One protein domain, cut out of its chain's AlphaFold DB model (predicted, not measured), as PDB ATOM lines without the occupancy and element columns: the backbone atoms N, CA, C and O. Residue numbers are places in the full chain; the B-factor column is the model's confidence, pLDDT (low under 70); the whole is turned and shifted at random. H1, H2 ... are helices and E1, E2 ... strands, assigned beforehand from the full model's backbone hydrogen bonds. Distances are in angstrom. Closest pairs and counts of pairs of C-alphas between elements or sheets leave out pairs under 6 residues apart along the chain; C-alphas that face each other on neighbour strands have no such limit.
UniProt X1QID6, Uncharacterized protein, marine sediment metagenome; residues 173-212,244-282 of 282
ATOM      1  N   VAL A 173     -18.356   3.146  29.070       88.94
ATOM      2  CA  VAL A 173     -19.345   3.182  27.986       88.94
ATOM      3  C   VAL A 173     -19.323   1.850  27.246       88.94
ATOM      4  O   VAL A 173     -18.263   1.379  26.829       88.94
ATOM      5  N   ALA A 174     -20.485   1.212  27.116       86.62
ATOM      6  CA  ALA A 174     -20.611  -0.029  26.363       86.62
ATOM      7  C   ALA A 174     -20.611   0.255  24.853       86.62
ATOM      8  O   ALA A 174     -21.314   1.153  24.394       86.62
ATOM      9  N   ASN A 175     -19.849  -0.539  24.097       85.38
ATOM     10  CA  ASN A 175     -19.731  -0.420  22.644       85.38
ATOM     11  C   ASN A 175     -20.325  -1.641  21.944       85.38
ATOM     12  O   ASN A 175     -20.253  -2.764  22.454       85.38
ATOM     13  N   PHE A 176     -20.875  -1.418  20.756       85.31
ATOM     14  CA  PHE A 176     -21.558  -2.440  19.972       85.31
ATOM     15  C   PHE A 176     -21.185  -2.320  18.503       85.31
ATOM     16  O   PHE A 176     -20.839  -1.233  18.035       85.31
ATOM     17  N   ALA A 177     -21.227  -3.459  17.822       85.88
ATOM     18  CA  ALA A 177     -20.871  -3.579  16.424       85.88
ATOM     19  C   ALA A 177     -22.116  -3.476  15.530       85.88
ATOM     20  O   ALA A 177     -23.164  -4.064  15.817       85.88
ATOM     21  N   PHE A 178     -21.963  -2.746  14.436       84.81
ATOM     22  CA  PHE A 178     -22.954  -2.482  13.404       84.81
ATOM     23  C   PHE A 178     -22.327  -2.743  12.027       84.81
ATOM     24  O   PHE A 178     -21.104  -2.767  11.878       84.81
ATOM     25  N   ARG A 179     -23.166  -2.954  11.020       85.38
ATOM     26  CA  ARG A 179     -22.796  -3.006   9.603       85.38
ATOM     27  C   ARG A 179     -23.612  -1.960   8.854       85.38
ATOM     28  O   ARG A 179     -24.731  -1.676   9.273       85.38
ATOM     29  N   GLN A 180     -23.065  -1.396   7.785       83.38
ATOM     30  CA  GLN A 180     -23.877  -0.611   6.858       83.38
ATOM     31  C   GLN A 180     -24.653  -1.560   5.945       83.38
ATOM     32  O   GLN A 180     -24.103  -2.562   5.485       83.38
ATOM     33  N   ASP A 181     -25.943  -1.294   5.748       82.81
ATOM     34  CA  ASP A 181     -26.716  -1.941   4.692       82.81
ATOM     35  C   ASP A 181     -26.395  -1.314   3.320       82.81
ATOM     36  O   ASP A 181     -25.692  -0.306   3.228       82.81
ATOM     37  N   GLY A 182     -26.924  -1.897   2.239       77.94
ATOM     38  CA  GLY A 182     -26.739  -1.366   0.880       77.94
ATOM     39  C   GLY A 182     -27.344   0.028   0.652       77.94
ATOM     40  O   GLY A 182     -27.091   0.633  -0.381       77.94
ATOM     41  N   LYS A 183     -28.124   0.547   1.610       81.12
ATOM     42  CA  LYS A 183     -28.707   1.895   1.608       81.12
ATOM     43  C   LYS A 183     -27.935   2.863   2.521       81.12
ATOM     44  O   LYS A 183     -28.319   4.021   2.642       81.12
ATOM     45  N   GLY A 184     -26.853   2.408   3.160       78.19
ATOM     46  CA  GLY A 184     -26.012   3.188   4.069       78.19
ATOM     47  C   GLY A 184     -26.492   3.258   5.526       78.19
ATOM     48  O   GLY A 184     -25.817   3.882   6.348       78.19
ATOM     49  N   ASN A 185     -27.602   2.610   5.892       82.25
ATOM     50  CA  ASN A 185     -28.113   2.605   7.263       82.25
ATOM     51  C   ASN A 185     -27.296   1.676   8.164       82.25
ATOM     52  O   ASN A 185     -26.859   0.598   7.754       82.25
ATOM     53  N   LEU A 186     -27.139   2.057   9.433       81.75
ATOM     54  CA  LEU A 186     -26.475   1.219  10.428       81.75
ATOM     55  C   LEU A 186     -27.417   0.142  10.965       81.75
ATOM     56  O   LEU A 186     -28.304   0.408  11.773       81.75
ATOM     57  N   VAL A 187     -27.150  -1.105  10.589       85.25
ATOM     58  CA  VAL A 187     -27.857  -2.276  11.105       85.25
ATOM     59  C   VAL A 187     -26.992  -2.967  12.165       85.25
ATOM     60  O   VAL A 187     -25.818  -3.261  11.912       85.25
ATOM     61  N   PRO A 188     -27.517  -3.238  13.372       86.50
ATOM     62  CA  PRO A 188     -26.774  -3.958  14.400       86.50
ATOM     63  C   PRO A 188     -26.357  -5.349  13.917       86.50
ATOM     64  O   PRO A 188     -27.133  -6.082  13.310       86.50
ATOM     65  N   ILE A 189     -25.117  -5.738  14.220       88.06
ATOM     66  CA  ILE A 189     -24.648  -7.097  13.944       88.06
ATOM     67  C   ILE A 189     -25.156  -7.993  15.067       88.06
ATOM     68  O   ILE A 189     -24.758  -7.823  16.222       88.06
ATOM     69  N   PHE A 190     -26.010  -8.956  14.741       87.19
ATOM     70  CA  PHE A 190     -26.464  -9.976  15.680       87.19
ATOM     71  C   PHE A 190     -25.640 -11.256  15.541       87.19
ATOM     72  O   PHE A 190     -25.126 -11.570  14.472       87.19
ATOM     73  N   HIS A 191     -25.505 -11.987  16.640       87.00
ATOM     74  CA  HIS A 191     -25.034 -13.365  16.656       87.00
ATOM     75  C   HIS A 191     -26.075 -14.211  17.375       87.00
ATOM     76  O   HIS A 191     -26.630 -13.795  18.399       87.00
ATOM     77  N   LEU A 192     -26.346 -15.383  16.815       89.62
ATOM     78  CA  LEU A 192     -27.228 -16.360  17.424       89.62
ATOM     79  C   LEU A 192     -26.496 -17.005  18.603       89.62
ATOM     80  O   LEU A 192     -25.362 -17.463  18.466       89.62
ATOM     81  N   VAL A 193     -27.125 -17.003  19.771       88.31
ATOM     82  CA  VAL A 193     -26.613 -17.656  20.975       88.31
ATOM     83  C   VAL A 193     -27.605 -18.732  21.377       88.31
ATOM     84  O   VAL A 193     -28.712 -18.426  21.824       88.31
ATOM     85  N   SER A 194     -27.200 -19.989  21.232       87.44
ATOM     86  CA  SER A 194     -27.977 -21.137  21.692       87.44
ATOM     87  C   SER A 194     -27.820 -21.292  23.204       87.44
ATOM     88  O   SER A 194     -26.719 -21.492  23.711       87.44
ATOM     89  N   GLY A 195     -28.923 -21.154  23.934       85.62
ATOM     90  CA  GLY A 195     -29.037 -21.600  25.319       85.62
ATOM     91  C   GLY A 195     -29.546 -23.040  25.391       85.62
ATOM     92  O   GLY A 195     -29.813 -23.662  24.368       85.62
ATOM     93  N   LYS A 196     -29.733 -23.551  26.613       82.50
ATOM     94  CA  LYS A 196     -30.166 -24.941  26.851       82.50
ATOM     95  C   LYS A 196     -31.484 -25.317  26.154       82.50
ATOM     96  O   LYS A 196     -31.607 -26.444  25.705       82.50
ATOM     97  N   CYS A 197     -32.439 -24.385  26.050       76.56
ATOM     98  CA  CYS A 197     -33.773 -24.669  25.493       76.56
ATOM     99  C   CYS A 197     -34.252 -23.648  24.448       76.56
ATOM    100  O   CYS A 197     -35.334 -23.804  23.894       76.56
ATOM    101  N   LYS A 198     -33.511 -22.553  24.227       87.88
ATOM    102  CA  LYS A 198     -33.917 -21.442  23.347       87.88
ATOM    103  C   LYS A 198     -32.705 -20.789  22.705       87.88
ATOM    104  O   LYS A 198     -31.639 -20.713  23.320       87.88
ATOM    105  N   GLN A 199     -32.895 -20.264  21.502       89.38
ATOM    106  CA  GLN A 199     -31.912 -19.431  20.821       89.38
ATOM    107  C   GLN A 199     -32.245 -17.954  21.022       89.38
ATOM    108  O   GLN A 199     -33.406 -17.556  21.017       89.38
ATOM    109  N   TRP A 200     -31.209 -17.139  21.198       86.56
ATOM    110  CA  TRP A 200     -31.329 -15.698  21.390       86.56
ATOM    111  C   TRP A 200     -30.511 -14.977  20.327       86.56
ATOM    112  O   TRP A 200     -29.333 -15.280  20.138       86.56
ATOM    113  N   LEU A 201     -31.097 -13.975  19.672       87.56
ATOM    114  CA  LEU A 201     -30.336 -13.040  18.848       87.56
ATOM    115  C   LEU A 201     -29.724 -11.977  19.753       87.56
ATOM    116  O   LEU A 201     -30.415 -11.140  20.331       87.56
ATOM    117  N   LYS A 202     -28.399 -12.009  19.890       87.06
ATOM    118  CA  LYS A 202     -27.666 -11.072  20.736       87.06
ATOM    119  C   LYS A 202     -26.876 -10.101  19.880       87.06
ATOM    120  O   LYS A 202     -26.157 -10.496  18.968       87.06
ATOM    121  N   GLN A 203     -26.955  -8.813  20.193       87.75
ATOM    122  CA  GLN A 203     -26.134  -7.817  19.507       87.75
ATOM    123  C   GLN A 203     -24.648  -8.046  19.826       87.75
ATOM    124  O   GLN A 203     -24.261  -8.186  20.992       87.75
ATOM    125  N   ARG A 204     -23.798  -8.075  18.794       85.44
ATOM    126  CA  ARG A 204     -22.345  -8.241  18.915       85.44
ATOM    127  C   ARG A 204     -21.772  -7.082  19.729       85.44
ATOM    128  O   ARG A 204     -21.805  -5.918  19.329       85.44
ATOM    129  N   ARG A 205     -21.256  -7.418  20.911       83.69
ATOM    130  CA  ARG A 205     -20.700  -6.464  21.872       83.69
ATOM    131  C   ARG A 205     -19.195  -6.329  21.662       83.69
ATOM    132  O   ARG A 205     -18.489  -7.329  21.571       83.69
ATOM    133  N   LEU A 206     -18.708  -5.093  21.636       84.62
ATOM    134  CA  LEU A 206     -17.280  -4.784  21.585       84.62
ATOM    135  C   LEU A 206     -16.728  -4.535  22.997       84.62
ATOM    136  O   LEU A 206     -17.471  -4.482  23.983       84.62
ATOM    137  N   GLY A 207     -15.405  -4.371  23.103       85.00
ATOM    138  CA  GLY A 207     -14.773  -3.902  24.339       85.00
ATOM    139  C   GLY A 207     -15.414  -2.600  24.826       85.00
ATOM    140  O   GLY A 207     -15.933  -1.833  24.025       85.00
ATOM    141  N   ASN A 208     -15.407  -2.318  26.127       89.50
ATOM    142  CA  ASN A 208     -15.968  -1.049  26.603       89.50
ATOM    143  C   ASN A 208     -14.955   0.083  26.381       89.50
ATOM    144  O   ASN A 208     -13.749  -0.153  26.313       89.50
ATOM    145  N   SER A 209     -15.441   1.313  26.292       89.69
ATOM    146  CA  SER A 209     -14.598   2.502  26.355       89.69
ATOM    147  C   SER A 209     -14.542   2.975  27.801       89.69
ATOM    148  O   SER A 209     -15.565   3.019  28.485       89.69
ATOM    149  N   TYR A 210     -13.342   3.312  28.258       91.00
ATOM    150  CA  TYR A 210     -13.071   3.712  29.633       91.00
ATOM    151  C   TYR A 210     -12.459   5.110  29.637       91.00
ATOM    152  O   TYR A 210     -11.533   5.369  28.862       91.00
ATOM    153  N   SER A 211     -12.954   5.996  30.498       91.75
ATOM    154  CA  SER A 211     -12.348   7.309  30.725       91.75
ATOM    155  C   SER A 211     -12.126   7.573  32.209       91.75
ATOM    156  O   SER A 211     -12.981   7.287  33.052       91.75
ATOM    157  N   SER A 212     -10.947   8.098  32.531       92.88
ATOM    158  CA  SER A 212     -10.558   8.439  33.894       92.88
ATOM    159  C   SER A 212     -10.941   9.881  34.233       92.88
ATOM    160  O   SER A 212     -11.163  10.724  33.359       92.88
ATOM    161  N   ARG A 244      -6.404  -3.535  15.787       55.44
ATOM    162  CA  ARG A 244      -6.592  -2.079  15.825       55.44
ATOM    163  C   ARG A 244      -7.997  -1.719  15.350       55.44
ATOM    164  O   ARG A 244      -8.355  -1.961  14.206       55.44
ATOM    165  N   PHE A 245      -8.772  -1.080  16.224       63.31
ATOM    166  CA  PHE A 245      -9.987  -0.363  15.836       63.31
ATOM    167  C   PHE A 245      -9.622   1.046  15.344       63.31
ATOM    168  O   PHE A 245      -8.813   1.752  15.977       63.31
ATOM    169  N   PHE A 246     -10.219   1.461  14.230       62.94
ATOM    170  CA  PHE A 246      -9.909   2.713  13.545       62.94
ATOM    171  C   PHE A 246     -10.954   3.776  13.864       62.94
ATOM    172  O   PHE A 246     -12.130   3.501  14.007       62.94
ATOM    173  N   LEU A 247     -10.539   5.027  14.034       60.25
ATOM    174  CA  LEU A 247     -11.480   6.102  14.382       60.25
ATOM    175  C   LEU A 247     -12.042   6.824  13.152       60.25
ATOM    176  O   LEU A 247     -12.935   7.649  13.298       60.25
ATOM    177  N   SER A 248     -11.504   6.539  11.966       64.50
ATOM    178  CA  SER A 248     -11.952   7.084  10.687       64.50
ATOM    179  C   SER A 248     -11.540   6.157   9.546       64.50
ATOM    180  O   SER A 248     -10.510   5.481   9.645       64.50
ATOM    181  N   ALA A 249     -12.286   6.194   8.440       65.38
ATOM    182  CA  ALA A 249     -11.928   5.495   7.205       65.38
ATOM    183  C   ALA A 249     -10.528   5.900   6.706       65.38
ATOM    184  O   ALA A 249      -9.732   5.058   6.309       65.38
ATOM    185  N   ARG A 250     -10.157   7.181   6.850       68.00
ATOM    186  CA  ARG A 250      -8.817   7.679   6.490       68.00
ATOM    187  C   ARG A 250      -7.704   7.056   7.340       68.00
ATOM    188  O   ARG A 250      -6.622   6.787   6.832       68.00
ATOM    189  N   SER A 251      -7.950   6.834   8.634       67.19
ATOM    190  CA  SER A 251      -6.993   6.154   9.518       67.19
ATOM    191  C   SER A 251      -6.887   4.661   9.217       67.19
ATOM    192  O   SER A 251      -5.819   4.102   9.449       67.19
ATOM    193  N   LEU A 252      -7.972   4.034   8.756       67.12
ATOM    194  CA  LEU A 252      -7.994   2.641   8.307       67.12
ATOM    195  C   LEU A 252      -7.206   2.481   7.000       67.12
ATOM    196  O   LEU A 252      -6.310   1.647   6.931       67.12
ATOM    197  N   ALA A 253      -7.470   3.336   6.008       65.44
ATOM    198  CA  ALA A 253      -6.803   3.312   4.707       65.44
ATOM    199  C   ALA A 253      -5.276   3.484   4.811       65.44
ATOM    200  O   ALA A 253      -4.538   2.845   4.068       65.44
ATOM    201  N   ARG A 254      -4.810   4.304   5.767       66.38
ATOM    202  CA  ARG A 254      -3.384   4.546   6.059       66.38
ATOM    203  C   ARG A 254      -2.687   3.421   6.838       66.38
ATOM    204  O   ARG A 254      -1.492   3.537   7.090       66.38
ATOM    205  N   SER A 255      -3.402   2.387   7.291       58.47
ATOM    206  CA  SER A 255      -2.791   1.284   8.041       58.47
ATOM    207  C   SER A 255      -2.176   0.261   7.082       58.47
ATOM    208  O   SER A 255      -2.922  -0.269   6.254       58.47
ATOM    209  N   PRO A 256      -0.870  -0.050   7.198       51.41
ATOM    210  CA  PRO A 256      -0.225  -1.063   6.360       51.41
ATOM    211  C   PRO A 256      -0.729  -2.477   6.688       51.41
ATOM    212  O   PRO A 256      -0.930  -3.289   5.796       51.41
ATOM    213  N   GLU A 257      -1.041  -2.746   7.958       60.03
ATOM    214  CA  GLU A 257      -1.664  -3.996   8.393       60.03
ATOM    215  C   GLU A 257      -3.183  -3.822   8.509       60.03
ATOM    216  O   GLU A 257      -3.678  -3.025   9.321       60.03
ATOM    217  N   ARG A 258      -3.928  -4.569   7.685       56.69
ATOM    218  CA  ARG A 258      -5.396  -4.608   7.669       56.69
ATOM    219  C   ARG A 258      -5.874  -5.980   8.138       56.69
ATOM    220  O   ARG A 258      -5.603  -6.990   7.501       56.69
ATOM    221  N   HIS A 259      -6.640  -6.024   9.226       59.47
ATOM    222  CA  HIS A 259      -7.412  -7.221   9.565       59.47
ATOM    223  C   HIS A 259      -8.769  -7.195   8.855       59.47
ATOM    224  O   HIS A 259      -9.396  -6.140   8.787       59.47
ATOM    225  N   LYS A 260      -9.257  -8.368   8.425       61.09
ATOM    226  CA  LYS A 260     -10.567  -8.545   7.763       61.09
ATOM    227  C   LYS A 260     -11.771  -8.040   8.586       61.09
ATOM    228  O   LYS A 260     -12.834  -7.833   8.028       61.09
ATOM    229  N   GLU A 261     -11.613  -7.824   9.896       62.91
ATOM    230  CA  GLU A 261     -12.675  -7.360  10.810       62.91
ATOM    231  C   GLU A 261     -12.404  -5.962  11.403       62.91
ATOM    232  O   GLU A 261     -12.642  -5.712  12.588       62.91
ATOM    233  N   ALA A 262     -11.814  -5.045  10.640       66.81
ATOM    234  CA  ALA A 262     -11.522  -3.711  11.147       66.81
ATOM    235  C   ALA A 262     -12.800  -2.857  11.281       66.81
ATOM    236  O   ALA A 262     -13.524  -2.646  10.314       66.81
ATOM    237  N   PHE A 263     -13.061  -2.318  12.480       71.94
ATOM    238  CA  PHE A 263     -14.214  -1.439  12.722       71.94
ATOM    239  C   PHE A 263     -13.816   0.038  12.768       71.94
ATOM    240  O   PHE A 263     -12.760   0.389  13.313       71.94
ATOM    241  N   ILE A 264     -14.715   0.895  12.281       73.88
ATOM    242  CA  ILE A 264     -14.668   2.355  12.363       73.88
ATOM    243  C   ILE A 264     -15.728   2.904  13.330       73.88
ATOM    244  O   ILE A 264     -16.807   2.338  13.475       73.88
ATOM    245  N   LEU A 265     -15.429   3.999  14.035       74.94
ATOM    246  CA  LEU A 265     -16.395   4.655  14.928       74.94
ATOM    247  C   LEU A 265     -17.425   5.464  14.119       74.94
ATOM    248  O   LEU A 265     -17.031   6.323  13.334       74.94
ATOM    249  N   ALA A 266     -18.720   5.279  14.392       72.50
ATOM    250  CA  ALA A 266     -19.800   6.008  13.725       72.50
ATOM    251  C   ALA A 266     -19.857   7.503  14.114       72.50
ATOM    252  O   ALA A 266     -19.669   7.880  15.291       72.50
ATOM    253  N   ASN A 267     -20.157   8.371  13.137       73.38
ATOM    254  CA  ASN A 267     -20.374   9.800  13.388       73.38
ATOM    255  C   ASN A 267     -21.624  10.015  14.239       73.38
ATOM    256  O   ASN A 267     -22.521   9.184  14.259       73.38
ATOM    257  N   LYS A 268     -21.712  11.157  14.934       76.75
ATOM    258  CA  LYS A 268     -22.842  11.455  15.831       76.75
ATOM    259  C   LYS A 268     -24.198  11.425  15.106       76.75
ATOM    260  O   LYS A 268     -25.151  10.945  15.702       76.75
ATOM    261  N   ARG A 269     -24.249  11.914  13.860       75.75
ATOM    262  CA  ARG A 269     -25.458  11.947  13.017       75.75
ATOM    263  C   ARG A 269     -25.906  10.566  12.528       75.75
ATOM    264  O   ARG A 269     -27.086  10.369  12.305       75.75
ATOM    265  N   ASP A 270     -24.967   9.628  12.399       71.00
ATOM    266  CA  ASP A 270     -25.227   8.300  11.836       71.00
ATOM    267  C   ASP A 270     -25.625   7.298  12.936       71.00
ATOM    268  O   ASP A 270     -25.814   6.120  12.657       71.00
ATOM    269  N   ARG A 271     -25.697   7.731  14.206       73.06
ATOM    270  CA  ARG A 271     -25.980   6.848  15.345       73.06
ATOM    271  C   ARG A 271     -27.456   6.534  15.447       73.06
ATOM    272  O   ARG A 271     -28.279   7.443  15.443       73.06
ATOM    273  N   VAL A 272     -27.752   5.264  15.695       75.50
ATOM    274  CA  VAL A 272     -29.122   4.809  15.949       75.50
ATOM    275  C   VAL A 272     -29.615   5.339  17.296       75.50
ATOM    276  O   VAL A 272     -30.767   5.743  17.419       75.50
ATOM    277  N   ILE A 273     -28.742   5.371  18.313       74.38
ATOM    278  CA  ILE A 273     -29.092   5.878  19.647       74.38
ATOM    279  C   ILE A 273     -28.189   7.062  20.035       74.38
ATOM    280  O   ILE A 273     -26.969   6.891  20.198       74.38
ATOM    281  N   PRO A 274     -28.766   8.259  20.270       71.44
ATOM    282  CA  PRO A 274     -28.024   9.418  20.751       71.44
ATOM    283  C   PRO A 274     -27.234   9.112  22.032       71.44
ATOM    284  O   PRO A 274     -27.732   8.521  22.985       71.44
ATOM    285  N   GLY A 275     -25.957   9.504  22.059       66.38
ATOM    286  CA  GLY A 275     -25.083   9.351  23.232       66.38
ATOM    287  C   GLY A 275     -24.360   8.001  23.372       66.38
ATOM    288  O   GLY A 275     -23.342   7.948  24.066       66.38
ATOM    289  N   ARG A 276     -24.774   6.936  22.670       70.06
ATOM    290  CA  ARG A 276     -24.065   5.638  22.665       70.06
ATOM    291  C   ARG A 276     -22.883   5.653  21.690       70.06
ATOM    292  O   ARG A 276     -22.871   6.417  20.728       70.06
ATOM    293  N   LEU A 277     -21.848   4.848  21.951       74.56
ATOM    294  CA  LEU A 277     -20.719   4.662  21.030       74.56
ATOM    295  C   LEU A 277     -20.953   3.412  20.168       74.56
ATOM    296  O   LEU A 277     -21.070   2.296  20.681       74.56
ATOM    297  N   GLU A 278     -21.002   3.620  18.857       76.62
ATOM    298  CA  GLU A 278     -21.343   2.611  17.850       76.62
ATOM    299  C   GLU A 278     -20.193   2.474  16.852       76.62
ATOM    300  O   GLU A 278     -19.545   3.463  16.502       76.62
ATOM    301  N   TRP A 279     -19.912   1.240  16.437       78.06
ATOM    302  CA  TRP A 279     -18.802   0.916  15.547       78.06
ATOM    303  C   TRP A 279     -19.319   0.165  14.329       78.06
ATOM    304  O   TRP A 279     -19.940  -0.881  14.504       78.06
ATOM    305  N   CYS A 280     -19.052   0.663  13.126       68.50
ATOM    306  CA  CYS A 280     -19.397  -0.008  11.878       68.50
ATOM    307  C   CYS A 280     -18.205  -0.780  11.299       68.50
ATOM    308  O   CYS A 280     -17.057  -0.373  11.475       68.50
ATOM    309  N   MET A 281     -18.462  -1.908  10.637       70.94
ATOM    310  CA  MET A 281     -17.474  -2.492   9.719       70.94
ATOM    311  C   MET A 281     -17.409  -1.644   8.450       70.94
ATOM    312  O   MET A 281     -18.455  -1.198   7.975       70.94
ATOM    313  N   ALA A 282     -16.185  -1.404   7.978       65.25
ATOM    314  CA  ALA A 282     -15.899  -0.774   6.693       65.25
ATOM    315  C   ALA A 282     -15.649  -1.841   5.627       65.25
ATOM    316  O   ALA A 282     -15.136  -2.920   6.010       65.25
TER     317      ALA A 282
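Overview. This is residues 173 to 212 and 244 to 282 of the 282 residues of an uncharacterized protein of marine sediment metagenome (UniProt X1QID6). A small, twisted sheet of four short strands has a two-stranded arm running out from one edge: E2 runs on into E3, which folds back as E4, and the tip of this hairpin, residues 194 to 199, sticks out. Near the opposite edge strand, E6, lies the short helix H1, while E5 runs away from the sheet to the cut. The printed part has 79 residues with one named helix and seven named strands, in the order E1 E2 E3 E4 E5 H1 E6 E7; the larger sheet is mixed, in the order E2 E1 E7 E6, and E3 and E4 form an antiparallel sheet. The class is mostly strand, though under half of the printed residues are in named elements. The whole is only just loose, close to compact, with a radius of gyration of the C-alphas of 14.1 A and spans of 46 by 33 by 28 A.

Arrangement. Begin at the inner strands E1, residues 175 to 180, and E7, residues 277 to 281: they are parallel at 40 degrees, with N 178 and O 279 2.8 A apart, within hydrogen-bond range. On the other side of E1 look for E2, residues 186 to 188, antiparallel at 125 degrees; the two form a hairpin, with N 187 and O 179 at 2.8 A. Beside E7 find the edge strand E6, residues 263 to 265, antiparallel at 142 degrees and a hairpin with E7, with N 264 and O 280 at 2.8 A. From edge to edge the strands' lines turn by 120 degrees. E2 runs on at 9 degrees into E3, residues 190 to 194, whose hairpin partner is E4, residues 199 to 203, antiparallel at 150 degrees; N 191 and O 202 are 2.8 A apart. The closest C-alphas of E1 and E4, those of Phe 176 and Gln 203, are 7.1 A apart. H1, residues 249 to 253, is on the larger sheet but only grazes it, with residues 249 to 252; its closest C-alpha pair with E6 is Ala 249 and Ile 264, 6.6 A. In H1 every O i to N i+4 pair is within hydrogen-bond range. E5, residues 209 to 212, pairs with no named strand.

Along the chain. Find C-alpha 175 at (-19.731, -0.420, 22.644); from there E1 runs 16.3 A to C-alpha 180. E3 spans 12.8 A and E4 13.0 A. E7 runs 13.8 A to C-alpha 281 at (-17.474, -2.492, 9.719).

Size, cuts and confidence. The C-alphas farthest apart are those of Cys 197 and Arg 254, 46.4 A. Residues 213 to 243 are not printed, and C-alphas 212 and 244 are 21.3 A apart across this cut. Of the links printed whole, the one from E6 to E7 is long. Mean pLDDT of the printed part is 76.9, and residues 244 to 262, 275, 280 and 282 are under 70.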